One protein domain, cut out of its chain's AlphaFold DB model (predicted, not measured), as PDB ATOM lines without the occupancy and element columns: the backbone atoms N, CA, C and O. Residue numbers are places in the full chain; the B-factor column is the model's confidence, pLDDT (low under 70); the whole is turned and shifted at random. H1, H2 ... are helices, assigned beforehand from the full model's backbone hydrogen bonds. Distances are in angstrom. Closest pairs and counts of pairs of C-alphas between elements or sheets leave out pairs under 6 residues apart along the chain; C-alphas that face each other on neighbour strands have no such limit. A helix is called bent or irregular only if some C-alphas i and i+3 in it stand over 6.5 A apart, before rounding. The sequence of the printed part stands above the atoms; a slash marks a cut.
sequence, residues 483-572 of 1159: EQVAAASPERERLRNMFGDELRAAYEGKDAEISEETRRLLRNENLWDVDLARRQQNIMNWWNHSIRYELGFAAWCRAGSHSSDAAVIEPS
ATOM      1  N   GLU A 483      17.619  25.023  23.782       84.75
ATOM      2  CA  GLU A 483      18.944  24.412  23.651       84.75
ATOM      3  C   GLU A 483      19.684  24.878  22.389       84.75
ATOM      4  O   GLU A 483      20.876  25.191  22.455       84.75
ATOM      5  N   GLN A 484      18.991  24.983  21.247       87.19
ATOM      6  CA  GLN A 484      19.568  25.520  20.009       87.19
ATOM      7  C   GLN A 484      20.010  26.979  20.193       87.19
ATOM      8  O   GLN A 484      21.119  27.343  19.803       87.19
ATOM      9  N   VAL A 485      19.183  27.814  20.829       87.56
ATOM     10  CA  VAL A 485      19.512  29.212  21.148       87.56
ATOM     11  C   VAL A 485      20.681  29.310  22.132       87.56
ATOM     12  O   VAL A 485      21.581  30.130  21.934       87.56
ATOM     13  N   ALA A 486      20.730  28.449  23.150       80.81
ATOM     14  CA  ALA A 486      21.853  28.379  24.080       80.81
ATOM     15  C   ALA A 486      23.165  27.990  23.369       80.81
ATOM     16  O   ALA A 486      24.209  28.591  23.635       80.81
ATOM     17  N   ALA A 487      23.113  27.045  22.424       82.31
ATOM     18  CA  ALA A 487      24.255  26.640  21.605       82.31
ATOM     19  C   ALA A 487      24.706  27.733  20.612       82.31
ATOM     20  O   ALA A 487      25.906  27.902  20.398       82.31
ATOM     21  N   ALA A 488      23.768  28.505  20.054       85.62
ATOM     22  CA  ALA A 488      24.022  29.612  19.127       85.62
ATOM     23  C   ALA A 488      24.549  30.896  19.806       85.62
ATOM     24  O   ALA A 488      25.152  31.757  19.153       85.62
ATOM     25  N   SER A 489      24.355  31.037  21.123       82.75
ATOM     26  CA  SER A 489      24.717  32.237  21.893       82.75
ATOM     27  C   SER A 489      26.157  32.752  21.679       82.75
ATOM     28  O   SER A 489      26.311  33.973  21.589       82.75
ATOM     29  N   PRO A 490      27.217  31.917  21.578       85.06
ATOM     30  CA  PRO A 490      28.585  32.408  21.376       85.06
ATOM     31  C   PRO A 490      28.828  33.028  19.990       85.06
ATOM     32  O   PRO A 490      29.568  34.005  19.871       85.06
ATOM     33  N   GLU A 491      28.200  32.493  18.936       86.62
ATOM     34  CA  GLU A 491      28.289  33.069  17.584       86.62
ATOM     35  C   GLU A 491      27.525  34.398  17.517       86.62
ATOM     36  O   GLU A 491      28.022  35.384  16.964       86.62
ATOM     37  N   ARG A 492      26.363  34.461  18.177       90.50
ATOM     38  CA  ARG A 492      25.564  35.682  18.304       90.50
ATOM     39  C   ARG A 492      26.304  36.800  19.038       90.50
ATOM     40  O   ARG A 492      26.269  37.936  18.572       90.50
ATOM     41  N   GLU A 493      26.984  36.509  20.151       87.06
ATOM     42  CA  GLU A 493      27.783  37.513  20.875       87.06
ATOM     43  C   GLU A 493      28.913  38.059  19.985       87.06
ATOM     44  O   GLU A 493      29.070  39.275  19.864       87.06
ATOM     45  N   ARG A 494      29.621  37.183  19.255       91.81
ATOM     46  CA  ARG A 494      30.653  37.590  18.286       91.81
ATOM     47  C   ARG A 494      30.108  38.534  17.208       91.81
ATOM     48  O   ARG A 494      30.737  39.554  16.930       91.81
ATOM     49  N   LEU A 495      28.969  38.207  16.596       89.25
ATOM     50  CA  LEU A 495      28.386  39.031  15.533       89.25
ATOM     51  C   LEU A 495      27.803  40.349  16.063       89.25
ATOM     52  O   LEU A 495      27.978  41.377  15.411       89.25
ATOM     53  N   ARG A 496      27.168  40.363  17.248       89.06
ATOM     54  CA  ARG A 496      26.670  41.610  17.867       89.06
ATOM     55  C   ARG A 496      27.808  42.584  18.173       89.06
ATOM     56  O   ARG A 496      27.609  43.786  18.013       89.06
ATOM     57  N   ASN A 497      28.988  42.083  18.544       88.00
ATOM     58  CA  ASN A 497      30.172  42.917  18.753       88.00
ATOM     59  C   ASN A 497      30.658  43.540  17.432       88.00
ATOM     60  O   ASN A 497      30.819  44.755  17.371       88.00
ATOM     61  N   MET A 498      30.777  42.749  16.356       89.69
ATOM     62  CA  MET A 498      31.138  43.265  15.022       89.69
ATOM     63  C   MET A 498      30.169  44.358  14.539       89.69
ATOM     64  O   MET A 498      30.604  45.420  14.097       89.69
ATOM     65  N   PHE A 499      28.859  44.137  14.684       91.19
ATOM     66  CA  PHE A 499      27.844  45.136  14.341       91.19
ATOM     67  C   PHE A 499      27.954  46.410  15.193       91.19
ATOM     68  O   PHE A 499      27.870  47.522  14.672       91.19
ATOM     69  N   GLY A 500      28.172  46.259  16.503       89.00
ATOM     70  CA  GLY A 500      28.348  47.377  17.429       89.00
ATOM     71  C   GLY A 500      29.589  48.220  17.124       89.00
ATOM     72  O   GLY A 500      29.535  49.445  17.234       89.00
ATOM     73  N   ASP A 501      30.688  47.598  16.696       90.06
ATOM     74  CA  ASP A 501      31.903  48.313  16.299       90.06
ATOM     75  C   ASP A 501      31.693  49.118  15.004       90.06
ATOM     76  O   ASP A 501      32.087  50.286  14.941       90.06
ATOM     77  N   GLU A 502      30.980  48.573  14.013       90.75
ATOM     78  CA  GLU A 502      30.617  49.330  12.808       90.75
ATOM     79  C   GLU A 502      29.631  50.479  13.099       90.75
ATOM     80  O   GLU A 502      29.805  51.595  12.600       90.75
ATOM     81  N   LEU A 503      28.631  50.278  13.964       89.00
ATOM     82  CA  LEU A 503      27.759  51.373  14.412       89.00
ATOM     83  C   LEU A 503      28.544  52.465  15.159       89.00
ATOM     84  O   LEU A 503      28.255  53.654  14.990       89.00
ATOM     85  N   ARG A 504      29.556  52.088  15.954       90.19
ATOM     86  CA  ARG A 504      30.444  53.036  16.643       90.19
ATOM     87  C   ARG A 504      31.288  53.833  15.647       90.19
ATOM     88  O   ARG A 504      31.352  55.053  15.768       90.19
ATOM     89  N   ALA A 505      31.859  53.193  14.629       88.50
ATOM     90  CA  ALA A 505      32.594  53.887  13.571       88.50
ATOM     91  C   ALA A 505      31.701  54.881  12.795       88.50
ATOM     92  O   ALA A 505      32.115  56.016  12.545       88.50
ATOM     93  N   ALA A 506      30.442  54.525  12.506       86.81
ATOM     94  CA  ALA A 506      29.477  55.446  11.896       86.81
ATOM     95  C   ALA A 506      29.107  56.642  12.797       86.81
ATOM     96  O   ALA A 506      28.936  57.758  12.296       86.81
ATOM     97  N   TYR A 507      28.993  56.416  14.112       88.44
ATOM     98  CA  TYR A 507      28.765  57.450  15.128       88.44
ATOM     99  C   TYR A 507      29.974  58.392  15.275       88.44
ATOM    100  O   TYR A 507      29.818  59.600  15.446       88.44
ATOM    101  N   GLU A 508      31.193  57.867  15.166       88.62
ATOM    102  CA  GLU A 508      32.440  58.643  15.221       88.62
ATOM    103  C   GLU A 508      32.758  59.383  13.905       88.62
ATOM    104  O   GLU A 508      33.710  60.160  13.855       88.62
ATOM    105  N   GLY A 509      31.958  59.189  12.847       86.50
ATOM    106  CA  GLY A 509      32.167  59.806  11.530       86.50
ATOM    107  C   GLY A 509      33.288  59.156  10.711       86.50
ATOM    108  O   GLY A 509      33.784  59.745   9.749       86.50
ATOM    109  N   LYS A 510      33.702  57.944  11.088       90.50
ATOM    110  CA  LYS A 510      34.743  57.156  10.419       90.50
ATOM    111  C   LYS A 510      34.142  56.371   9.255       90.50
ATOM    112  O   LYS A 510      34.176  55.145   9.210       90.50
ATOM    113  N   ASP A 511      33.590  57.095   8.284       86.31
ATOM    114  CA  ASP A 511      32.785  56.533   7.187       86.31
ATOM    115  C   ASP A 511      33.529  55.476   6.349       86.31
ATOM    116  O   ASP A 511      32.884  54.681   5.670       86.31
ATOM    117  N   ALA A 512      34.866  55.452   6.380       82.88
ATOM    118  CA  ALA A 512      35.710  54.472   5.693       82.88
ATOM    119  C   ALA A 512      35.877  53.127   6.434       82.88
ATOM    120  O   ALA A 512      36.313  52.165   5.810       82.88
ATOM    121  N   GLU A 513      35.547  53.057   7.727       85.25
ATOM    122  CA  GLU A 513      35.711  51.862   8.578       85.25
ATOM    123  C   GLU A 513      34.438  51.003   8.664       85.25
ATOM    124  O   GLU A 513      34.464  49.911   9.225       85.25
ATOM    125  N   ILE A 514      33.331  51.476   8.088       89.38
ATOM    126  CA  ILE A 514      32.042  50.777   8.059       89.38
ATOM    127  C   ILE A 514      31.797  50.098   6.713       89.38
ATOM    128  O   ILE A 514      32.112  50.653   5.655       89.38
ATOM    129  N   SER A 515      31.187  48.916   6.759       90.06
ATOM    130  CA  SER A 515      30.782  48.166   5.573       90.06
ATOM    131  C   SER A 515      29.708  48.909   4.765       90.06
ATOM    132  O   SER A 515      29.000  49.794   5.268       90.06
ATOM    133  N   GLU A 516      29.561  48.557   3.485       86.12
ATOM    134  CA  GLU A 516      28.503  49.137   2.647       86.12
ATOM    135  C   GLU A 516      27.118  48.639   3.100       86.12
ATOM    136  O   GLU A 516      26.120  49.351   2.992       86.12
ATOM    137  N   GLU A 517      27.079  47.460   3.711       87.31
ATOM    138  CA  GLU A 517      25.956  46.851   4.408       87.31
ATOM    139  C   GLU A 517      25.491  47.729   5.583       87.31
ATOM    140  O   GLU A 517      24.310  48.086   5.649       87.31
ATOM    141  N   THR A 518      26.409  48.168   6.454       88.50
ATOM    142  CA  THR A 518      26.110  49.109   7.549       88.50
ATOM    143  C   THR A 518      25.691  50.479   7.026       88.50
ATOM    144  O   THR A 518      24.687  51.027   7.485       88.50
ATOM    145  N   ARG A 519      26.380  51.038   6.020       88.56
ATOM    146  CA  ARG A 519      25.963  52.310   5.388       88.56
ATOM    147  C   ARG A 519      24.546  52.228   4.824       88.56
ATOM    148  O   ARG A 519      23.761  53.162   4.989       88.56
ATOM    149  N   ARG A 520      24.211  51.116   4.166       87.25
ATOM    150  CA  ARG A 520      22.881  50.848   3.617       87.25
ATOM    151  C   ARG A 520      21.837  50.707   4.723       87.25
ATOM    152  O   ARG A 520      20.768  51.297   4.589       87.25
ATOM    153  N   LEU A 521      22.140  49.998   5.813       89.56
ATOM    154  CA  LEU A 521      21.249  49.902   6.974       89.56
ATOM    155  C   LEU A 521      20.965  51.288   7.569       89.56
ATOM    156  O   LEU A 521      19.807  51.679   7.681       89.56
ATOM    157  N   LEU A 522      22.011  52.060   7.876       88.75
ATOM    158  CA  LEU A 522      21.889  53.397   8.467       88.75
ATOM    159  C   LEU A 522      21.088  54.360   7.582       88.75
ATOM    160  O   LEU A 522      20.372  55.216   8.097       88.75
ATOM    161  N   ARG A 523      21.181  54.232   6.252       87.38
ATOM    162  CA  ARG A 523      20.350  55.002   5.312       87.38
ATOM    163  C   ARG A 523      18.895  54.540   5.310       87.38
ATOM    164  O   ARG A 523      18.010  55.386   5.344       87.38
ATOM    165  N   ASN A 524      18.646  53.231   5.295       84.50
ATOM    166  CA  ASN A 524      17.292  52.670   5.301       84.50
ATOM    167  C   ASN A 524      16.523  53.012   6.589       84.50
ATOM    168  O   ASN A 524      15.339  53.327   6.530       84.50
ATOM    169  N   GLU A 525      17.210  53.011   7.732       82.25
ATOM    170  CA  GLU A 525      16.658  53.362   9.048       82.25
ATOM    171  C   GLU A 525      16.584  54.890   9.296       82.25
ATOM    172  O   GLU A 525      16.234  55.324  10.391       82.25
ATOM    173  N   ASN A 526      16.917  55.731   8.301       84.94
ATOM    174  CA  ASN A 526      17.030  57.200   8.410       84.94
ATOM    175  C   ASN A 526      17.994  57.701   9.513       84.94
ATOM    176  O   ASN A 526      17.878  58.824  10.005       84.94
ATOM    177  N   LEU A 527      18.983  56.888   9.886       86.69
ATOM    178  CA  LEU A 527      20.010  57.223  10.878       86.69
ATOM    179  C   LEU A 527      21.175  58.010  10.263       86.69
ATOM    180  O   LEU A 527      21.886  58.725  10.968       86.69
ATOM    181  N   TRP A 528      21.360  57.897   8.946       88.88
ATOM    182  CA  TRP A 528      22.424  58.552   8.195       88.88
ATOM    183  C   TRP A 528      22.107  60.017   7.851       88.88
ATOM    184  O   TRP A 528      21.416  60.295   6.871       88.88
ATOM    185  N   ASP A 529      22.685  60.957   8.601       89.56
ATOM    186  CA  ASP A 529      22.752  62.381   8.230       89.56
ATOM    187  C   ASP A 529      24.167  62.740   7.713       89.56
ATOM    188  O   ASP A 529      25.160  62.070   8.025       89.56
ATOM    189  N   VAL A 530      24.268  63.780   6.883       84.38
ATOM    190  CA  VAL A 530      25.543  64.382   6.449       84.38
ATOM    191  C   VAL A 530      26.123  65.261   7.566       84.38
ATOM    192  O   VAL A 530      27.340  65.385   7.685       84.38
ATOM    193  N   ASP A 531      25.264  65.829   8.416       89.31
ATOM    194  CA  ASP A 531      25.649  66.463   9.675       89.31
ATOM    195  C   ASP A 531      25.972  65.382  10.724       89.31
ATOM    196  O   ASP A 531      25.105  64.608  11.143       89.31
ATOM    197  N   LEU A 532      27.235  65.327  11.158       86.50
ATOM    198  CA  LEU A 532      27.709  64.321  12.109       86.50
ATOM    199  C   LEU A 532      27.007  64.412  13.473       86.50
ATOM    200  O   LEU A 532      26.736  63.375  14.069       86.50
ATOM    201  N   ALA A 533      26.660  65.609  13.955       77.25
ATOM    202  CA  ALA A 533      25.993  65.764  15.248       77.25
ATOM    203  C   ALA A 533      24.546  65.249  15.194       77.25
ATOM    204  O   ALA A 533      24.070  64.606  16.132       77.25
ATOM    205  N   ARG A 534      23.854  65.454  14.065       77.19
ATOM    206  CA  ARG A 534      22.527  64.860  13.829       77.19
ATOM    207  C   ARG A 534      22.600  63.349  13.667       77.19
ATOM    208  O   ARG A 534      21.804  62.641  14.277       77.19
ATOM    209  N   ARG A 535      23.584  62.845  12.916       88.69
ATOM    210  CA  ARG A 535      23.831  61.403  12.777       88.69
ATOM    211  C   ARG A 535      24.100  60.750  14.137       88.69
ATOM    212  O   ARG A 535      23.504  59.723  14.442       88.69
ATOM    213  N   GLN A 536      24.931  61.372  14.974       84.25
ATOM    214  CA  GLN A 536      25.200  60.934  16.346       84.25
ATOM    215  C   GLN A 536      23.924  60.883  17.186       84.25
ATOM    216  O   GLN A 536      23.653  59.859  17.812       84.25
ATOM    217  N   GLN A 537      23.102  61.936  17.156       82.00
ATOM    218  CA  GLN A 537      21.830  61.954  17.880       82.00
ATOM    219  C   GLN A 537      20.871  60.858  17.389       82.00
ATOM    220  O   GLN A 537      20.263  60.173  18.209       82.00
ATOM    221  N   ASN A 538      20.759  60.658  16.073       81.88
ATOM    222  CA  ASN A 538      19.889  59.640  15.482       81.88
ATOM    223  C   ASN A 538      20.348  58.223  15.856       81.88
ATOM    224  O   ASN A 538      19.540  57.430  16.337       81.88
ATOM    225  N   ILE A 539      21.645  57.924  15.707       83.06
ATOM    226  CA  ILE A 539      22.230  56.631  16.090       83.06
ATOM    227  C   ILE A 539      22.077  56.393  17.598       83.06
ATOM    228  O   ILE A 539      21.638  55.317  17.984       83.06
ATOM    229  N   MET A 540      22.355  57.379  18.458       78.12
ATOM    230  CA  MET A 540      22.204  57.240  19.916       78.12
ATOM    231  C   MET A 540      20.742  57.003  20.327       78.12
ATOM    232  O   MET A 540      20.463  56.139  21.157       78.12
ATOM    233  N   ASN A 541      19.792  57.733  19.734       72.62
ATOM    234  CA  ASN A 541      18.363  57.544  19.997       72.62
ATOM    235  C   ASN A 541      17.879  56.145  19.578       72.62
ATOM    236  O   ASN A 541      17.039  55.559  20.255       72.62
ATOM    237  N   TRP A 542      18.409  55.612  18.475       80.94
ATOM    238  CA  TRP A 542      18.055  54.292  17.952       80.94
ATOM    239  C   TRP A 542      18.741  53.148  18.722       80.94
ATOM    240  O   TRP A 542      18.091  52.156  19.039       80.94
ATOM    241  N   TRP A 543      20.015  53.309  19.101       75.00
ATOM    242  CA  TRP A 543      20.792  52.322  19.865       75.00
ATOM    243  C   TRP A 543      20.183  52.073  21.251       75.00
ATOM    244  O   TRP A 543      20.070  50.929  21.683       75.00
ATOM    245  N   ASN A 544      19.715  53.125  21.930       68.38
ATOM    246  CA  ASN A 544      19.098  53.014  23.258       68.38
ATOM    247  C   ASN A 544      17.710  52.330  23.265       68.38
ATOM    248  O   ASN A 544      17.103  52.214  24.327       68.38
ATOM    249  N   HIS A 545      17.192  51.881  22.116       68.88
ATOM    250  CA  HIS A 545      15.883  51.239  21.999       68.88
ATOM    251  C   HIS A 545      16.040  49.752  21.623       68.88
ATOM    252  O   HIS A 545      16.240  49.411  20.454       68.88
ATOM    253  N   SER A 546      15.937  48.869  22.626       63.66
ATOM    254  CA  SER A 546      16.281  47.432  22.564       63.66
ATOM    255  C   SER A 546      15.765  46.716  21.309       63.66
ATOM    256  O   SER A 546      16.545  46.124  20.563       63.66
ATOM    257  N   ILE A 547      14.465  46.829  21.027       66.06
ATOM    258  CA  ILE A 547      13.803  46.136  19.911       66.06
ATOM    259  C   ILE A 547      14.328  46.612  18.544       66.06
ATOM    260  O   ILE A 547      14.502  45.804  17.631       66.06
ATOM    261  N   ARG A 548      14.610  47.914  18.383       72.12
ATOM    262  CA  ARG A 548      15.117  48.483  17.117       72.12
ATOM    263  C   ARG A 548      16.559  48.067  16.867       72.12
ATOM    264  O   ARG A 548      16.878  47.668  15.750       72.12
ATOM    265  N   TYR A 549      17.387  48.088  17.911       80.88
ATOM    266  CA  TYR A 549      18.763  47.601  17.843       80.88
ATOM    267  C   TYR A 549      18.820  46.136  17.380       80.88
ATOM    268  O   TYR A 549      19.589  45.804  16.479       80.88
ATOM    269  N   GLU A 550      17.957  45.270  17.925       80.94
ATOM    270  CA  GLU A 550      17.880  43.860  17.523       80.94
ATOM    271  C   GLU A 550      17.395  43.657  16.082       80.94
ATOM    272  O   GLU A 550      17.965  42.848  15.347       80.94
ATOM    273  N   LEU A 551      16.393  44.421  15.635       82.00
ATOM    274  CA  LEU A 551      15.939  44.377  14.240       82.00
ATOM    275  C   LEU A 551      17.033  44.840  13.266       82.00
ATOM    276  O   LEU A 551      17.224  44.218  12.219       82.00
ATOM    277  N   GLY A 552      17.789  45.885  13.616       84.81
ATOM    278  CA  GLY A 552      18.924  46.343  12.818       84.81
ATOM    279  C   GLY A 552      20.082  45.347  12.799       84.81
ATOM    280  O   GLY A 552      20.646  45.105  11.735       84.81
ATOM    281  N   PHE A 553      20.382  44.705  13.932       90.88
ATOM    282  CA  PHE A 553      21.365  43.624  14.008       90.88
ATOM    283  C   PHE A 553      20.980  42.442  13.104       90.88
ATOM    284  O   PHE A 553      21.807  41.946  12.332       90.88
ATOM    285  N   ALA A 554      19.711  42.025  13.135       87.88
ATOM    286  CA  ALA A 554      19.198  40.964  12.276       87.88
ATOM    287  C   ALA A 554      19.244  41.349  10.784       87.88
ATOM    288  O   ALA A 554      19.638  40.541   9.937       87.88
ATOM    289  N   ALA A 555      18.885  42.592  10.450       87.69
ATOM    290  CA  ALA A 555      18.960  43.121   9.092       87.69
ATOM    291  C   ALA A 555      20.407  43.212   8.575       87.69
ATOM    292  O   ALA A 555      20.658  42.850   7.424       87.69
ATOM    293  N   TRP A 556      21.360  43.621   9.418       91.62
ATOM    294  CA  TRP A 556      22.793  43.638   9.107       91.62
ATOM    295  C   TRP A 556      23.342  42.229   8.857       91.62
ATOM    296  O   TRP A 556      23.929  41.985   7.803       91.62
ATOM    297  N   CYS A 557      23.055  41.269   9.748       88.75
ATOM    298  CA  CYS A 557      23.460  39.869   9.573       88.75
ATOM    299  C   CYS A 557      22.980  39.289   8.236       88.75
ATOM    300  O   CYS A 557      23.745  38.619   7.541       88.75
ATOM    301  N   ARG A 558      21.726  39.579   7.859       86.38
ATOM    302  CA  ARG A 558      21.131  39.161   6.580       86.38
ATOM    303  C   ARG A 558      21.744  39.888   5.380       86.38
ATOM    304  O   ARG A 558      21.955  39.258   4.349       86.38
ATOM    305  N   ALA A 559      22.030  41.186   5.495       83.38
ATOM    306  CA  ALA A 559      22.611  41.981   4.413       83.38
ATOM    307  C   ALA A 559      24.046  41.543   4.077       83.38
ATOM    308  O   ALA A 559      24.353  41.352   2.903       83.38
ATOM    309  N   GLY A 560      24.886  41.325   5.094       82.06
ATOM    310  CA  GLY A 560      26.269  40.862   4.931       82.06
ATOM    311  C   GLY A 560      26.446  39.343   4.861       82.06
ATOM    312  O   GLY A 560      27.574  38.866   4.767       82.06
ATOM    313  N   SER A 561      25.353  38.568   4.903       83.62
ATOM    314  CA  SER A 561      25.378  37.093   4.951       83.62
ATOM    315  C   SER A 561      26.266  36.529   6.079       83.62
ATOM    316  O   SER A 561      26.907  35.492   5.916       83.62
ATOM    317  N   HIS A 562      26.330  37.228   7.218       83.56
ATOM    318  CA  HIS A 562      27.279  36.948   8.304       83.56
ATOM    319  C   HIS A 562      26.967  35.663   9.082       83.56
ATOM    320  O   HIS A 562      27.880  35.022   9.595       83.56
ATOM    321  N   SER A 563      25.692  35.284   9.143       84.94
ATOM    322  CA  SER A 563      25.229  33.947   9.517       84.94
ATOM    323  C   SER A 563      23.906  33.674   8.800       84.94
ATOM    324  O   SER A 563      23.256  34.597   8.298       84.94
ATOM    325  N   SER A 564      23.507  32.406   8.744       84.19
ATOM    326  CA  SER A 564      22.195  31.962   8.258       84.19
ATOM    327  C   SER A 564      21.379  31.224   9.324       84.19
ATOM    328  O   SER A 564      20.226  30.882   9.061       84.19
ATOM    329  N   ASP A 565      21.933  31.003  10.523       89.06
ATOM    330  CA  ASP A 565      21.218  30.352  11.620       89.06
ATOM    331  C   ASP A 565      20.261  31.339  12.306       89.06
ATOM    332  O   ASP A 565      20.663  32.358  12.874       89.06
ATOM    333  N   ALA A 566      18.967  31.025  12.286       87.25
ATOM    334  CA  ALA A 566      17.944  31.825  12.947       87.25
ATOM    335  C   ALA A 566      18.173  31.939  14.466       87.25
ATOM    336  O   ALA A 566      17.848  32.976  15.040       87.25
ATOM    337  N   ALA A 567      18.781  30.937  15.114       88.31
ATOM    338  CA  ALA A 567      19.091  30.983  16.544       88.31
ATOM    339  C   ALA A 567      20.214  31.987  16.870       88.31
ATOM    340  O   ALA A 567      20.245  32.562  17.958       88.31
ATOM    341  N   VAL A 568      21.097  32.263  15.904       86.50
ATOM    342  CA  VAL A 568      22.125  33.310  15.994       86.50
ATOM    343  C   VAL A 568      21.517  34.693  15.733       86.50
ATOM    344  O   VAL A 568      21.814  35.655  16.445       86.50
ATOM    345  N   ILE A 569      20.648  34.808  14.726       88.31
ATOM    346  CA  ILE A 569      20.158  36.101  14.218       88.31
ATOM    347  C   ILE A 569      18.960  36.629  15.034       88.31
ATOM    348  O   ILE A 569      18.941  37.803  15.404       88.31
ATOM    349  N   GLU A 570      17.985  35.778  15.369       88.56
ATOM    350  CA  GLU A 570      16.711  36.132  16.025       88.56
ATOM    351  C   GLU A 570      16.273  35.046  17.053       88.56
ATOM    352  O   GLU A 570      15.235  34.403  16.879       88.56
ATOM    353  N   PRO A 571      17.017  34.819  18.155       87.94
ATOM    354  CA  PRO A 571      16.765  33.722  19.101       87.94
ATOM    355  C   PRO A 571      15.376  33.763  19.748       87.94
ATOM    356  O   PRO A 571      14.731  32.727  19.905       87.94
ATOM    357  N   SER A 572      14.879  34.954  20.087       86.94
ATOM    358  CA  SER A 572      13.545  35.128  20.664       86.94
ATOM    359  C   SER A 572      12.439  34.791  19.648       86.94
ATOM    360  O   SER A 572      11.392  34.300  20.054       86.94
TER     361      SER A 572
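What this domain is: This is residues 483 to 572 of the 1159 residues of the protein "Tetratricopeptide repeat protein" of Hymenobacter sp. HMF4947 (UniProt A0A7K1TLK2). One long helix, H1, makes most of the length of an elongated, all-helix domain, and the rest of the printed part folds back along one side of it in four shorter helices. H3 runs back beside the last part of H1, H4 crosses H1 near its middle, H2 packs on H4 and the short H5 packs on the first part of H1. The printed part has 90 residues with five named helices, H1 to H5 in order along the chain, and no named strand. It is compact, with a radius of gyration of the C-alphas of 13.2 A, and spans 45 by 24 by 18 A.

How they stand to each other: H1, residues 483 to 507, has a kink of 47 degrees near residue 491. It is irregular, with C-alphas 487 and 490 7.2 A apart. H2, residues 516 to 524, is close to H1 but not clearly touching; their closest C-alphas, of Glu 502 and Thr 518, are 6.9 A apart. H3, residues 532 to 543, touches residues 503 to 507 of H1 at a shallow tilt of 16 degrees, opposite ways, the closest C-alphas being those of Tyr 507 and Gln 536 at 5.1 A. H4, residues 546 to 559, is the hub, touching four other helices. It is about perpendicular to H1 at 89 degrees, with the closest C-alphas, of Phe 499 and Phe 553, 6.7 A apart. H4 and H2 touch at a steep tilt of 45 degrees, opposite ways, with the closest C-alphas, of Glu 517 and Ala 559, 5.9 A apart. H3 and H4 only just touch, with 3 pairs of C-alphas within 8 A, and only at the corner, where the closest C-alphas, of Trp 543 and Tyr 549, are 5.5 A apart. H5, residues 566 to 569, touches residues 484 to 492 of H1; the closest C-alphas, of Arg 492 and Val 568, are 4.8 A apart. H5 and H4 only just touch, with 3 pairs of C-alphas within 8 A, the closest those of Ala 554 and Ile 569 at 5.3 A. H5 is apart from H2 and H3. Every O i to N i+4 pair is within hydrogen-bond range in H2, H3 and H4, and 19 of 21 are in H1; H5 is too short for such a pair.

Where its parts are: H1 begins at C-alpha 483 (18.944, 24.412, 23.651) and measures 35.5 A. H2 measures 12.1 A and H3 15.9 A. H4 measures 20.0 A and ends at C-alpha 559 (22.611, 41.981, 4.413). H5 measures 5.0 A and ends at C-alpha 569 (20.158, 36.101, 14.218).

The domain as a whole: The two C-alphas farthest apart, of Glu 483 and Asp 531, are 44.8 A apart. The printed part has no cut. The link from H3 to H4 is tight, the other three are short, and no link is long. The mean pLDDT of the printed part is 85.1, and residues 544 to 547 are under 70.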